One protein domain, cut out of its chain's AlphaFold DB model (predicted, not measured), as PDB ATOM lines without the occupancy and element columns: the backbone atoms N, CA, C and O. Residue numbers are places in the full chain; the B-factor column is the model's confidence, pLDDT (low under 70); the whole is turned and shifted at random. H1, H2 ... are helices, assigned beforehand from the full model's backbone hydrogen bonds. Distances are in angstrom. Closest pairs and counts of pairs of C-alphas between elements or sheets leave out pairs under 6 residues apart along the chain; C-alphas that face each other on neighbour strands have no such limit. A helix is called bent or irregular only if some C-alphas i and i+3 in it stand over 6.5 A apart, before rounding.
ATOM      1  N   THR A   2     144.121 231.830  96.688       57.26
ATOM      2  CA  THR A   2     145.112 230.758  96.475       57.26
ATOM      3  C   THR A   2     145.440 229.926  97.719       57.26
ATOM      4  O   THR A   2     145.799 228.767  97.583       57.26
ATOM      5  N   ALA A   3     145.268 230.432  98.943       73.82
ATOM      6  CA  ALA A   3     145.566 229.642 100.137       73.82
ATOM      7  C   ALA A   3     144.517 228.564 100.468       73.82
ATOM      8  O   ALA A   3     144.926 227.476 100.857       73.82
ATOM      9  N   TYR A   4     143.213 228.838 100.325       79.70
ATOM     10  CA  TYR A   4     142.135 227.964 100.832       79.70
ATOM     11  C   TYR A   4     141.562 227.010  99.787       79.70
ATOM     12  O   TYR A   4     141.040 225.960 100.144       79.70
ATOM     13  N   PHE A   5     141.675 227.345  98.501       83.05
ATOM     14  CA  PHE A   5     141.060 226.562  97.424       83.05
ATOM     15  C   PHE A   5     142.075 226.029  96.399       83.05
ATOM     16  O   PHE A   5     141.714 225.662  95.280       83.05
ATOM     17  N   SER A   6     143.367 226.001  96.756       80.13
ATOM     18  CA  SER A   6     144.430 225.565  95.838       80.13
ATOM     19  C   SER A   6     144.394 224.078  95.513       80.13
ATOM     20  O   SER A   6     144.756 223.714  94.400       80.13
ATOM     21  N   THR A   7     144.007 223.229  96.470       83.76
ATOM     22  CA  THR A   7     144.035 221.765  96.327       83.76
ATOM     23  C   THR A   7     142.708 221.144  96.774       83.76
ATOM     24  O   THR A   7     141.984 221.786  97.548       83.76
ATOM     25  N   PRO A   8     142.377 219.917  96.322       84.10
ATOM     26  CA  PRO A   8     141.173 219.204  96.754       84.10
ATOM     27  C   PRO A   8     141.053 219.093  98.280       84.10
ATOM     28  O   PRO A   8     139.980 219.326  98.832       84.10
ATOM     29  N   GLU A   9     142.162 218.850  98.983       88.86
ATOM     30  CA  GLU A   9     142.190 218.705 100.444       88.86
ATOM     31  C   GLU A   9     141.822 220.016 101.141       88.86
ATOM     32  O   GLU A   9     141.075 220.026 102.120       88.86
ATOM     33  N   LYS A  10     142.308 221.153 100.628       90.42
ATOM     34  CA  LYS A  10     141.973 222.461 101.203       90.42
ATOM     35  C   LYS A  10     140.545 222.893 100.884       90.42
ATOM     36  O   LYS A  10     139.905 223.529 101.722       90.42
ATOM     37  N   ILE A  11     140.034 222.523  99.707       90.05
ATOM     38  CA  ILE A  11     138.622 222.711  99.352       90.05
ATOM     39  C   ILE A  11     137.741 221.920 100.322       90.05
ATOM     40  O   ILE A  11     136.817 222.494 100.896       90.05
ATOM     41  N   GLN A  12     138.068 220.650 100.562       92.16
ATOM     42  CA  GLN A  12     137.349 219.793 101.502       92.16
ATOM     43  C   GLN A  12     137.388 220.361 102.929       92.16
ATOM     44  O   GLN A  12     136.341 220.571 103.536       92.16
ATOM     45  N   ALA A  13     138.571 220.731 103.427       94.16
ATOM     46  CA  ALA A  13     138.714 221.346 104.747       94.16
ATOM     47  C   ALA A  13     137.938 222.672 104.871       94.16
ATOM     48  O   ALA A  13     137.403 223.002 105.931       94.16
ATOM     49  N   SER A  14     137.855 223.454 103.791       94.93
ATOM     50  CA  SER A  14     137.058 224.685 103.759       94.93
ATOM     51  C   SER A  14     135.556 224.392 103.763       94.93
ATOM     52  O   SER A  14     134.813 225.056 104.487       94.93
ATOM     53  N   ALA A  15     135.108 223.382 103.011       95.43
ATOM     54  CA  ALA A  15     133.721 222.926 103.006       95.43
ATOM     55  C   ALA A  15     133.277 222.460 104.400       95.43
ATOM     56  O   ALA A  15     132.211 222.856 104.864       95.43
ATOM     57  N   GLU A  16     134.117 221.695 105.102       97.14
ATOM     58  CA  GLU A  16     133.856 221.234 106.472       97.14
ATOM     59  C   GLU A  16     133.729 222.395 107.461       97.14
ATOM     60  O   GLU A  16     132.810 222.419 108.279       97.14
ATOM     61  N   ARG A  17     134.595 223.411 107.353       97.21
ATOM     62  CA  ARG A  17     134.500 224.623 108.185       97.21
ATOM     63  C   ARG A  17     133.207 225.393 107.931       97.21
ATOM     64  O   ARG A  17     132.559 225.815 108.884       97.21
ATOM     65  N   ILE A  18     132.819 225.570 106.668       96.88
ATOM     66  CA  ILE A  18     131.565 226.250 106.314       96.88
ATOM     67  C   ILE A  18     130.361 225.439 106.809       96.88
ATOM     68  O   ILE A  18     129.444 226.012 107.394       96.88
ATOM     69  N   ALA A  19     130.381 224.115 106.644       97.86
ATOM     70  CA  ALA A  19     129.352 223.223 107.168       97.86
ATOM     71  C   ALA A  19     129.215 223.345 108.695       97.86
ATOM     72  O   ALA A  19     128.101 223.507 109.188       97.86
ATOM     73  N   ALA A  20     130.331 223.368 109.429       98.01
ATOM     74  CA  ALA A  20     130.333 223.567 110.877       98.01
ATOM     75  C   ALA A  20     129.774 224.943 111.285       98.01
ATOM     76  O   ALA A  20     129.026 225.042 112.256       98.01
ATOM     77  N   ILE A  21     130.075 226.004 110.524       97.82
ATOM     78  CA  ILE A  21     129.496 227.339 110.749       97.82
ATOM     79  C   ILE A  21     127.977 227.319 110.548       97.82
ATOM     80  O   ILE A  21     127.263 227.933 111.338       97.82
ATOM     81  N   ILE A  22     127.483 226.629 109.513       97.10
ATOM     82  CA  ILE A  22     126.044 226.461 109.254       97.10
ATOM     83  C   ILE A  22     125.381 225.693 110.404       97.10
ATOM     84  O   ILE A  22     124.322 226.102 110.878       97.10
ATOM     85  N   ASP A  23     126.009 224.616 110.875       96.38
ATOM     86  CA  ASP A  23     125.478 223.773 111.952       96.38
ATOM     87  C   ASP A  23     125.476 224.467 113.316       96.38
ATOM     88  O   ASP A  23     124.605 224.205 114.141       96.38
ATOM     89  N   ALA A  24     126.375 225.427 113.531       97.34
ATOM     90  CA  ALA A  24     126.363 226.275 114.717       97.34
ATOM     91  C   ALA A  24     125.196 227.288 114.740       97.34
ATOM     92  O   ALA A  24     124.980 227.947 115.760       97.34
ATOM     93  N   LYS A  25     124.448 227.464 113.638       96.49
ATOM     94  CA  LYS A  25     123.293 228.374 113.590       96.49
ATOM     95  C   LYS A  25     122.008 227.658 114.017       96.49
ATOM     96  O   LYS A  25     121.732 226.577 113.494       96.49
ATOM     97  N   PRO A  26     121.159 228.263 114.870       93.66
ATOM     98  CA  PRO A  26     119.882 227.660 115.256       93.66
ATOM     99  C   PRO A  26     118.955 227.486 114.043       93.66
ATOM    100  O   PRO A  26     119.099 228.195 113.047       93.66
ATOM    101  N   ASN A  27     117.994 226.563 114.109       90.12
ATOM    102  CA  ASN A  27     116.956 226.439 113.078       90.12
ATOM    103  C   ASN A  27     116.162 227.750 112.960       90.12
ATOM    104  O   ASN A  27     115.868 228.378 113.976       90.12
ATOM    105  N   GLY A  28     115.806 228.162 111.742       89.44
ATOM    106  CA  GLY A  28     115.156 229.457 111.519       89.44
ATOM    107  C   GLY A  28     116.132 230.635 111.436       89.44
ATOM    108  O   GLY A  28     115.685 231.772 111.344       89.44
ATOM    109  N   TYR A  29     117.452 230.417 111.513       94.00
ATOM    110  CA  TYR A  29     118.426 231.515 111.465       94.00
ATOM    111  C   TYR A  29     118.463 232.208 110.099       94.00
ATOM    112  O   TYR A  29     118.548 233.433 110.049       94.00
ATOM    113  N   PHE A  30     118.415 231.446 109.000       92.73
ATOM    114  CA  PHE A  30     118.419 232.016 107.649       92.73
ATOM    115  C   PHE A  30     117.016 232.426 107.195       92.73
ATOM    116  O   PHE A  30     116.903 233.360 106.405       92.73
ATOM    117  N   TYR A  31     115.962 231.806 107.746       91.96
ATOM    118  CA  TYR A  31     114.574 232.247 107.587       91.96
ATOM    119  C   TYR A  31     113.954 232.688 108.917       91.96
ATOM    120  O   TYR A  31     113.067 232.008 109.446       91.96
ATOM    121  N   PRO A  32     114.386 233.837 109.477       89.00
ATOM    122  CA  PRO A  32     113.849 234.325 110.738       89.00
ATOM    123  C   PRO A  32     112.337 234.579 110.616       89.00
ATOM    124  O   PRO A  32     111.918 235.336 109.730       89.00
ATOM    125  N   PRO A  33     111.506 234.036 111.529       83.29
ATOM    126  CA  PRO A  33     110.053 234.218 111.493       83.29
ATOM    127  C   PRO A  33     109.607 235.685 111.515       83.29
ATOM    128  O   PRO A  33     108.576 236.022 110.945       83.29
ATOM    129  N   ALA A  34     110.403 236.581 112.111       86.95
ATOM    130  CA  ALA A  34     110.131 238.019 112.126       86.95
ATOM    131  C   ALA A  34     110.046 238.642 110.717       86.95
ATOM    132  O   ALA A  34     109.351 239.641 110.519       86.95
ATOM    133  N   TYR A  35     110.741 238.054 109.738       86.10
ATOM    134  CA  TYR A  35     110.711 238.486 108.344       86.10
ATOM    135  C   TYR A  35     109.895 237.523 107.476       86.10
ATOM    136  O   TYR A  35     108.917 237.935 106.856       86.10
ATOM    137  N   PHE A  36     110.245 236.234 107.491       88.05
ATOM    138  CA  PHE A  36     109.656 235.215 106.612       88.05
ATOM    139  C   PHE A  36     108.354 234.599 107.142       88.05
ATOM    140  O   PHE A  36     107.674 233.882 106.420       88.05
ATOM    141  N   GLY A  37     107.955 234.900 108.379       83.06
ATOM    142  CA  GLY A  37     106.638 234.523 108.904       83.06
ATOM    143  C   GLY A  37     105.501 235.424 108.413       83.06
ATOM    144  O   GLY A  37     104.340 235.169 108.730       83.06
ATOM    145  N   LYS A  38     105.808 236.491 107.662       84.24
ATOM    146  CA  LYS A  38     104.804 237.406 107.111       84.24
ATOM    147  C   LYS A  38     104.044 236.759 105.941       84.24
ATOM    148  O   LYS A  38     104.625 235.959 105.200       84.24
ATOM    149  N   PRO A  39     102.769 237.136 105.717       84.49
ATOM    150  CA  PRO A  39     102.042 236.754 104.509       84.49
ATOM    151  C   PRO A  39     102.867 237.054 103.246       84.49
ATOM    152  O   PRO A  39     103.486 238.112 103.152       84.49
ATOM    153  N   GLY A  40     102.901 236.113 102.299       78.46
ATOM    154  CA  GLY A  40     103.700 236.205 101.065       78.46
ATOM    155  C   GLY A  40     105.012 235.409 101.080       78.46
ATOM    156  O   GLY A  40     105.509 235.049 100.019       78.46
ATOM    157  N   PHE A  41     105.526 235.032 102.255       82.23
ATOM    158  CA  PHE A  41     106.754 234.232 102.394       82.23
ATOM    159  C   PHE A  41     106.489 232.781 102.825       82.23
ATOM    160  O   PHE A  41     107.369 232.122 103.368       82.23
ATOM    161  N   LEU A  42     105.288 232.250 102.558       74.00
ATOM    162  CA  LEU A  42     104.833 230.940 103.059       74.00
ATOM    163  C   LEU A  42     105.762 229.762 102.699       74.00
ATOM    164  O   LEU A  42     105.768 228.754 103.400       74.00
ATOM    165  N   ASN A  43     106.580 229.899 101.652       82.58
ATOM    166  CA  ASN A  43     107.542 228.879 101.224       82.58
ATOM    167  C   ASN A  43     108.905 228.955 101.941       82.58
ATOM    168  O   ASN A  43     109.760 228.107 101.711       82.58
ATOM    169  N   PHE A  44     109.124 229.933 102.821       88.10
ATOM    170  CA  PHE A  44     110.380 230.143 103.547       88.10
ATOM    171  C   PHE A  44     110.211 229.771 105.022       88.10
ATOM    172  O   PHE A  44     110.194 230.616 105.915       88.10
ATOM    173  N   THR A  45     110.039 228.475 105.280       86.87
ATOM    174  CA  THR A  45     109.829 227.943 106.635       86.87
ATOM    175  C   THR A  45     111.121 227.373 107.228       86.87
ATOM    176  O   THR A  45     112.012 226.973 106.473       86.87
ATOM    177  N   PRO A  46     111.218 227.219 108.564       87.40
ATOM    178  CA  PRO A  46     112.342 226.518 109.188       87.40
ATOM    179  C   PRO A  46     112.580 225.108 108.622       87.40
ATOM    180  O   PRO A  46     113.721 224.667 108.526       87.40
ATOM    181  N   ASN A  47     111.529 224.405 108.185       88.36
ATOM    182  CA  ASN A  47     111.666 223.086 107.561       88.36
ATOM    183  C   ASN A  47     112.323 223.168 106.174       88.36
ATOM    184  O   ASN A  47     113.191 222.355 105.854       88.36
ATOM    185  N   VAL A  48     111.944 224.165 105.368       91.46
ATOM    186  CA  VAL A  48     112.590 224.432 104.072       91.46
ATOM    187  C   VAL A  48     114.053 224.814 104.279       91.46
ATOM    188  O   VAL A  48     114.926 224.316 103.569       91.46
ATOM    189  N   GLU A  49     114.342 225.619 105.302       93.94
ATOM    190  CA  GLU A  49     115.712 225.973 105.672       93.94
ATOM    191  C   GLU A  49     116.557 224.739 106.007       93.94
ATOM    192  O   GLU A  49     117.669 224.600 105.499       93.94
ATOM    193  N   VAL A  50     116.046 223.821 106.834       93.45
ATOM    194  CA  VAL A  50     116.755 222.581 107.196       93.45
ATOM    195  C   VAL A  50     117.109 221.769 105.945       93.45
ATOM    196  O   VAL A  50     118.253 221.326 105.804       93.45
ATOM    197  N   ALA A  51     116.170 221.625 105.006       93.73
ATOM    198  CA  ALA A  51     116.411 220.919 103.750       93.73
ATOM    199  C   ALA A  51     117.479 221.616 102.886       93.73
ATOM    200  O   ALA A  51     118.386 220.960 102.369       93.73
ATOM    201  N   GLN A  52     117.428 222.945 102.772       94.93
ATOM    202  CA  GLN A  52     118.411 223.717 102.010       94.93
ATOM    203  C   GLN A  52     119.800 223.700 102.647       94.93
ATOM    204  O   GLN A  52     120.788 223.574 101.929       94.93
ATOM    205  N   ARG A  53     119.903 223.751 103.981       96.02
ATOM    206  CA  ARG A  53     121.175 223.572 104.697       96.02
ATOM    207  C   ARG A  53     121.783 222.211 104.386       96.02
ATOM    208  O   ARG A  53     122.967 222.130 104.067       96.02
ATOM    209  N   ALA A  54     120.987 221.144 104.452       95.92
ATOM    210  CA  ALA A  54     121.451 219.799 104.125       95.92
ATOM    211  C   ALA A  54     121.923 219.705 102.662       95.92
ATOM    212  O   ALA A  54     123.013 219.192 102.400       95.92
ATOM    213  N   ALA A  55     121.146 220.256 101.725       96.56
ATOM    214  CA  ALA A  55     121.499 220.298 100.310       96.56
ATOM    215  C   ALA A  55     122.780 221.105 100.056       96.56
ATOM    216  O   ALA A  55     123.673 220.624  99.360       96.56
ATOM    217  N   LEU A  56     122.916 222.293 100.649       96.17
ATOM    218  CA  LEU A  56     124.114 223.120 100.532       96.17
ATOM    219  C   LEU A  56     125.336 222.370 101.061       96.17
ATOM    220  O   LEU A  56     126.289 222.182 100.313       96.17
ATOM    221  N   LYS A  57     125.290 221.877 102.308       96.89
ATOM    222  CA  LYS A  57     126.412 221.155 102.933       96.89
ATOM    223  C   LYS A  57     126.865 219.955 102.103       96.89
ATOM    224  O   LYS A  57     128.063 219.773 101.919       96.89
ATOM    225  N   LYS A  58     125.921 219.185 101.547       96.02
ATOM    226  CA  LYS A  58     126.213 218.053 100.651       96.02
ATOM    227  C   LYS A  58     126.993 218.479  99.399       96.02
ATOM    228  O   LYS A  58     127.828 217.720  98.921       96.02
ATOM    229  N   ASN A  59     126.718 219.668  98.868       95.05
ATOM    230  CA  ASN A  59     127.299 220.159  97.618       95.05
ATOM    231  C   ASN A  59     128.484 221.124  97.820       95.05
ATOM    232  O   ASN A  59     129.122 221.497  96.836       95.05
ATOM    233  N   LEU A  60     128.808 221.517  99.061       94.76
ATOM    234  CA  LEU A  60     129.847 222.513  99.362       94.76
ATOM    235  C   LEU A  60     131.195 222.224  98.682       94.76
ATOM    236  O   LEU A  60     131.710 223.148  98.050       94.76
ATOM    237  N   PRO A  61     131.772 221.002  98.733       91.04
ATOM    238  CA  PRO A  61     133.051 220.744  98.074       91.04
ATOM    239  C   PRO A  61     133.010 221.045  96.571       91.04
ATOM    240  O   PRO A  61     133.888 221.735  96.057       91.04
ATOM    241  N   GLY A  62     131.954 220.609  95.873       88.60
ATOM    242  CA  GLY A  62     131.776 220.852  94.438       88.60
ATOM    243  C   GLY A  62     131.531 222.324  94.094       88.60
ATOM    244  O   GLY A  62     132.090 222.831  93.118       88.60
ATOM    245  N   ILE A  63     130.756 223.033  94.923       90.16
ATOM    246  CA  ILE A  63     130.511 224.477  94.779       90.16
ATOM    247  C   ILE A  63     131.824 225.251  94.917       90.16
ATOM    248  O   ILE A  63     132.161 226.055  94.049       90.16
ATOM    249  N   LEU A  64     132.591 224.990  95.978       91.30
ATOM    250  CA  LEU A  64     133.865 225.664  96.234       91.30
ATOM    251  C   LEU A  64     134.912 225.333  95.168       91.30
ATOM    252  O   LEU A  64     135.664 226.216  94.757       91.30
ATOM    253  N   ALA A  65     134.953 224.085  94.701       88.43
ATOM    254  CA  ALA A  65     135.859 223.677  93.638       88.43
ATOM    255  C   ALA A  65     135.554 224.428  92.332       88.43
ATOM    256  O   ALA A  65     136.457 225.030  91.745       88.43
ATOM    257  N   THR A  66     134.282 224.450  91.918       86.16
ATOM    258  CA  THR A  66     133.826 225.187  90.729       86.16
ATOM    259  C   THR A  66     134.099 226.685  90.869       86.16
ATOM    260  O   THR A  66     134.607 227.305  89.939       86.16
ATOM    261  N   PHE A  67     133.840 227.265  92.044       86.68
ATOM    262  CA  PHE A  67     134.128 228.672  92.332       86.68
ATOM    263  C   PHE A  67     135.620 229.003  92.196       86.68
ATOM    264  O   PHE A  67     135.988 229.988  91.553       86.68
ATOM    265  N   ALA A  68     136.493 228.170  92.763       86.73
ATOM    266  CA  ALA A  68     137.936 228.362  92.694       86.73
ATOM    267  C   ALA A  68     138.463 228.265  91.258       86.73
ATOM    268  O   ALA A  68     139.278 229.084  90.843       86.73
ATOM    269  N   CYS A  69     137.968 227.285  90.502       85.67
ATOM    270  CA  CYS A  69     138.312 227.104  89.098       85.67
ATOM    271  C   CYS A  69     137.840 228.301  88.252       85.67
ATOM    272  O   CYS A  69     138.658 228.953  87.604       85.67
ATOM    273  N   GLY A  70     136.566 228.686  88.373       84.49
ATOM    274  CA  GLY A  70     136.002 229.843  87.673       84.49
ATOM    275  C   GLY A  70     136.663 231.179  88.032       84.49
ATOM    276  O   GLY A  70     136.683 232.093  87.214       84.49
ATOM    277  N   THR A  71     137.257 231.302  89.223       85.27
ATOM    278  CA  THR A  71     138.016 232.503  89.607       85.27
ATOM    279  C   THR A  71     139.272 232.678  88.751       85.27
ATOM    280  O   THR A  71     139.504 233.777  88.262       85.27
ATOM    281  N   VAL A  72     140.050 231.613  88.522       84.15
ATOM    282  CA  VAL A  72     141.269 231.665  87.682       84.15
ATOM    283  C   VAL A  72     140.923 232.021  86.235       84.15
ATOM    284  O   VAL A  72     141.613 232.793  85.576       84.15
ATOM    285  N   GLN A  73     139.812 231.478  85.745       86.89
ATOM    286  CA  GLN A  73     139.311 231.746  84.402       86.89
ATOM    287  C   GLN A  73     138.911 233.215  84.233       86.89
ATOM    288  O   GLN A  73     139.352 233.886  83.302       86.89
ATOM    289  N   ARG A  74     138.114 233.737  85.172       85.30
ATOM    290  CA  ARG A  74     137.680 235.139  85.178       85.30
ATOM    291  C   ARG A  74     138.846 236.101  85.377       85.30
ATOM    292  O   ARG A  74     138.851 237.162  84.765       85.30
ATOM    293  N   GLU A  75     139.850 235.720  86.165       88.96
ATOM    294  CA  GLU A  75     141.093 236.482  86.301       88.96
ATOM    295  C   GLU A  75     141.778 236.671  84.942       88.96
ATOM    296  O   GLU A  75     142.149 237.791  84.611       88.96
ATOM    297  N   ALA A  76     141.870 235.632  84.104       92.09
ATOM    298  CA  ALA A  76     142.442 235.774  82.763       92.09
ATOM    299  C   ALA A  76     141.668 236.780  81.890       92.09
ATOM    300  O   ALA A  76     142.289 237.558  81.166       92.09
ATOM    301  N   GLY A  77     140.334 236.802  81.994       91.07
ATOM    302  CA  GLY A  77     139.485 237.796  81.330       91.07
ATOM    303  C   GLY A  77     139.722 239.220  81.841       91.07
ATOM    304  O   GLY A  77     139.896 240.130  81.040       91.07
ATOM    305  N   ILE A  78     139.810 239.408  83.162       88.82
ATOM    306  CA  ILE A  78     140.107 240.711  83.783       88.82
ATOM    307  C   ILE A  78     141.500 241.206  83.379       88.82
ATOM    308  O   ILE A  78     141.676 242.381  83.067       88.82
ATOM    309  N   GLU A  79     142.504 240.331  83.365       91.42
ATOM    310  CA  GLU A  79     143.860 240.692  82.945       91.42
ATOM    311  C   GLU A  79     143.920 241.075  81.464       91.42
ATOM    312  O   GLU A  79     144.669 241.977  81.102       91.42
ATOM    313  N   LEU A  80     143.110 240.442  80.613       91.44
ATOM    314  CA  LEU A  80     142.951 240.840  79.218       91.44
ATOM    315  C   LEU A  80     142.225 242.193  79.100       91.44
ATOM    316  O   LEU A  80     142.656 243.058  78.345       91.44
ATOM    317  N   GLN A  81     141.192 242.432  79.911       89.57
ATOM    318  CA  GLN A  81     140.495 243.720  79.976       89.57
ATOM    319  C   GLN A  81     141.421 244.859  80.403       89.57
ATOM    320  O   GLN A  81     141.376 245.939  79.817       89.57
ATOM    321  N   LYS A  82     142.326 244.620  81.355       88.86
ATOM    322  CA  LYS A  82     143.357 245.586  81.770       88.86
ATOM    323  C   LYS A  82     144.347 245.960  80.664       88.86
ATOM    324  O   LYS A  82     145.075 246.929  80.835       88.86
ATOM    325  N   GLN A  83     144.400 245.237  79.545       88.89
ATOM    326  CA  GLN A  83     145.228 245.624  78.393       88.89
ATOM    327  C   GLN A  83     144.563 246.695  77.515       88.89
ATOM    328  O   GLN A  83     145.213 247.270  76.645       88.89
TER     329      GLN A  83
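What this domain is: This is residues 2 to 83 of the 432 residues of the protein "Uncharacterized protein y4iM" of Sinorhizobium fredii (strain NBRC 101917 / NGR234) (UniProt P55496). One long helix, H3, bends into a wide, open V, and the shorter helix H1 packs beside the bend, nearly in line with arm H3a and steeply tilted to arm H3b, touching both arms near the bend. A looped head, residues 24 to 45 with the four-residue helix H2, lies at the far end of arm H3a, and residues 73 to 83 stick out at the other end of the V. The printed part has 82 residues with three named helices, in the order H1, H2, H3, and no named strand; its class is all helix. It is only just loose, close to extended, with a radius of gyration of the C-alphas of 17.2 A, and its outline is flat, spanning 51 by 31 by 15 A.

Where its parts are: Begin at Thr 2 and pass residues 2 to 7 to find C-alpha 8 at (141.173, 219.204, 96.754). From there H1, residues 8 to 23, runs 22.3 A to C-alpha 23. After a short link of 9 residues comes H2, residues 33 to 36, and a second short link of 9 residues leads to H3, residues 46 to 81. Find its C-alpha 46 at (112.342, 226.518, 109.188). By its hydrogen bonds H3 was assigned as one helix, but it is bent: C-alphas 58 and 61 are 7.8 A apart. Its arm H3a, residues 46 to 58, is 18.4 A long; its arm H3b, residues 61 to 81, is 30.2 A long and ends with C-alpha 81 at (140.495, 243.720, 79.976).

How they stand to each other: Look first at the bend, where the lines of H3a and H3b stand at 71 degrees, only just about perpendicular. H1 touches H3b with residues 8 to 15 alone, beside residues 61 to 65; the closest C-alphas, of Ala 15 and Pro 61, are 5.4 A apart. These two run opposite ways at a steep tilt of 65 degrees. Further along, H1 touches H3a with residues 15 to 22 alone, beside residues 53 to 57; the closest C-alphas, of Ala 19 and Lys 57, are 5.6 A apart. Here the tilt is shallow, 14 degrees, opposite ways. H2 is apart from H1 and H3b, and only just apart from H3a, with 8.4 A between their closest C-alphas. In the backbones of H1 and H3a every O i to N i+4 pair is within hydrogen-bond range, and in H3b 16 of 17 are; H2 is too short for such a pair, and its one O i to N i+3 pair is not within range.

The domain as a whole: The two C-alphas farthest apart, those of Pro 39 and Gln 83, are 51.2 A from each other. Residues 73 to 83, of which 73 to 81 belong to H3, stand free; the body without them spans 44 by 23 by 16 A. The printed part has no cut, and neither link is long. The mean pLDDT of the printed part is 89.4, and residue 2 is under 70.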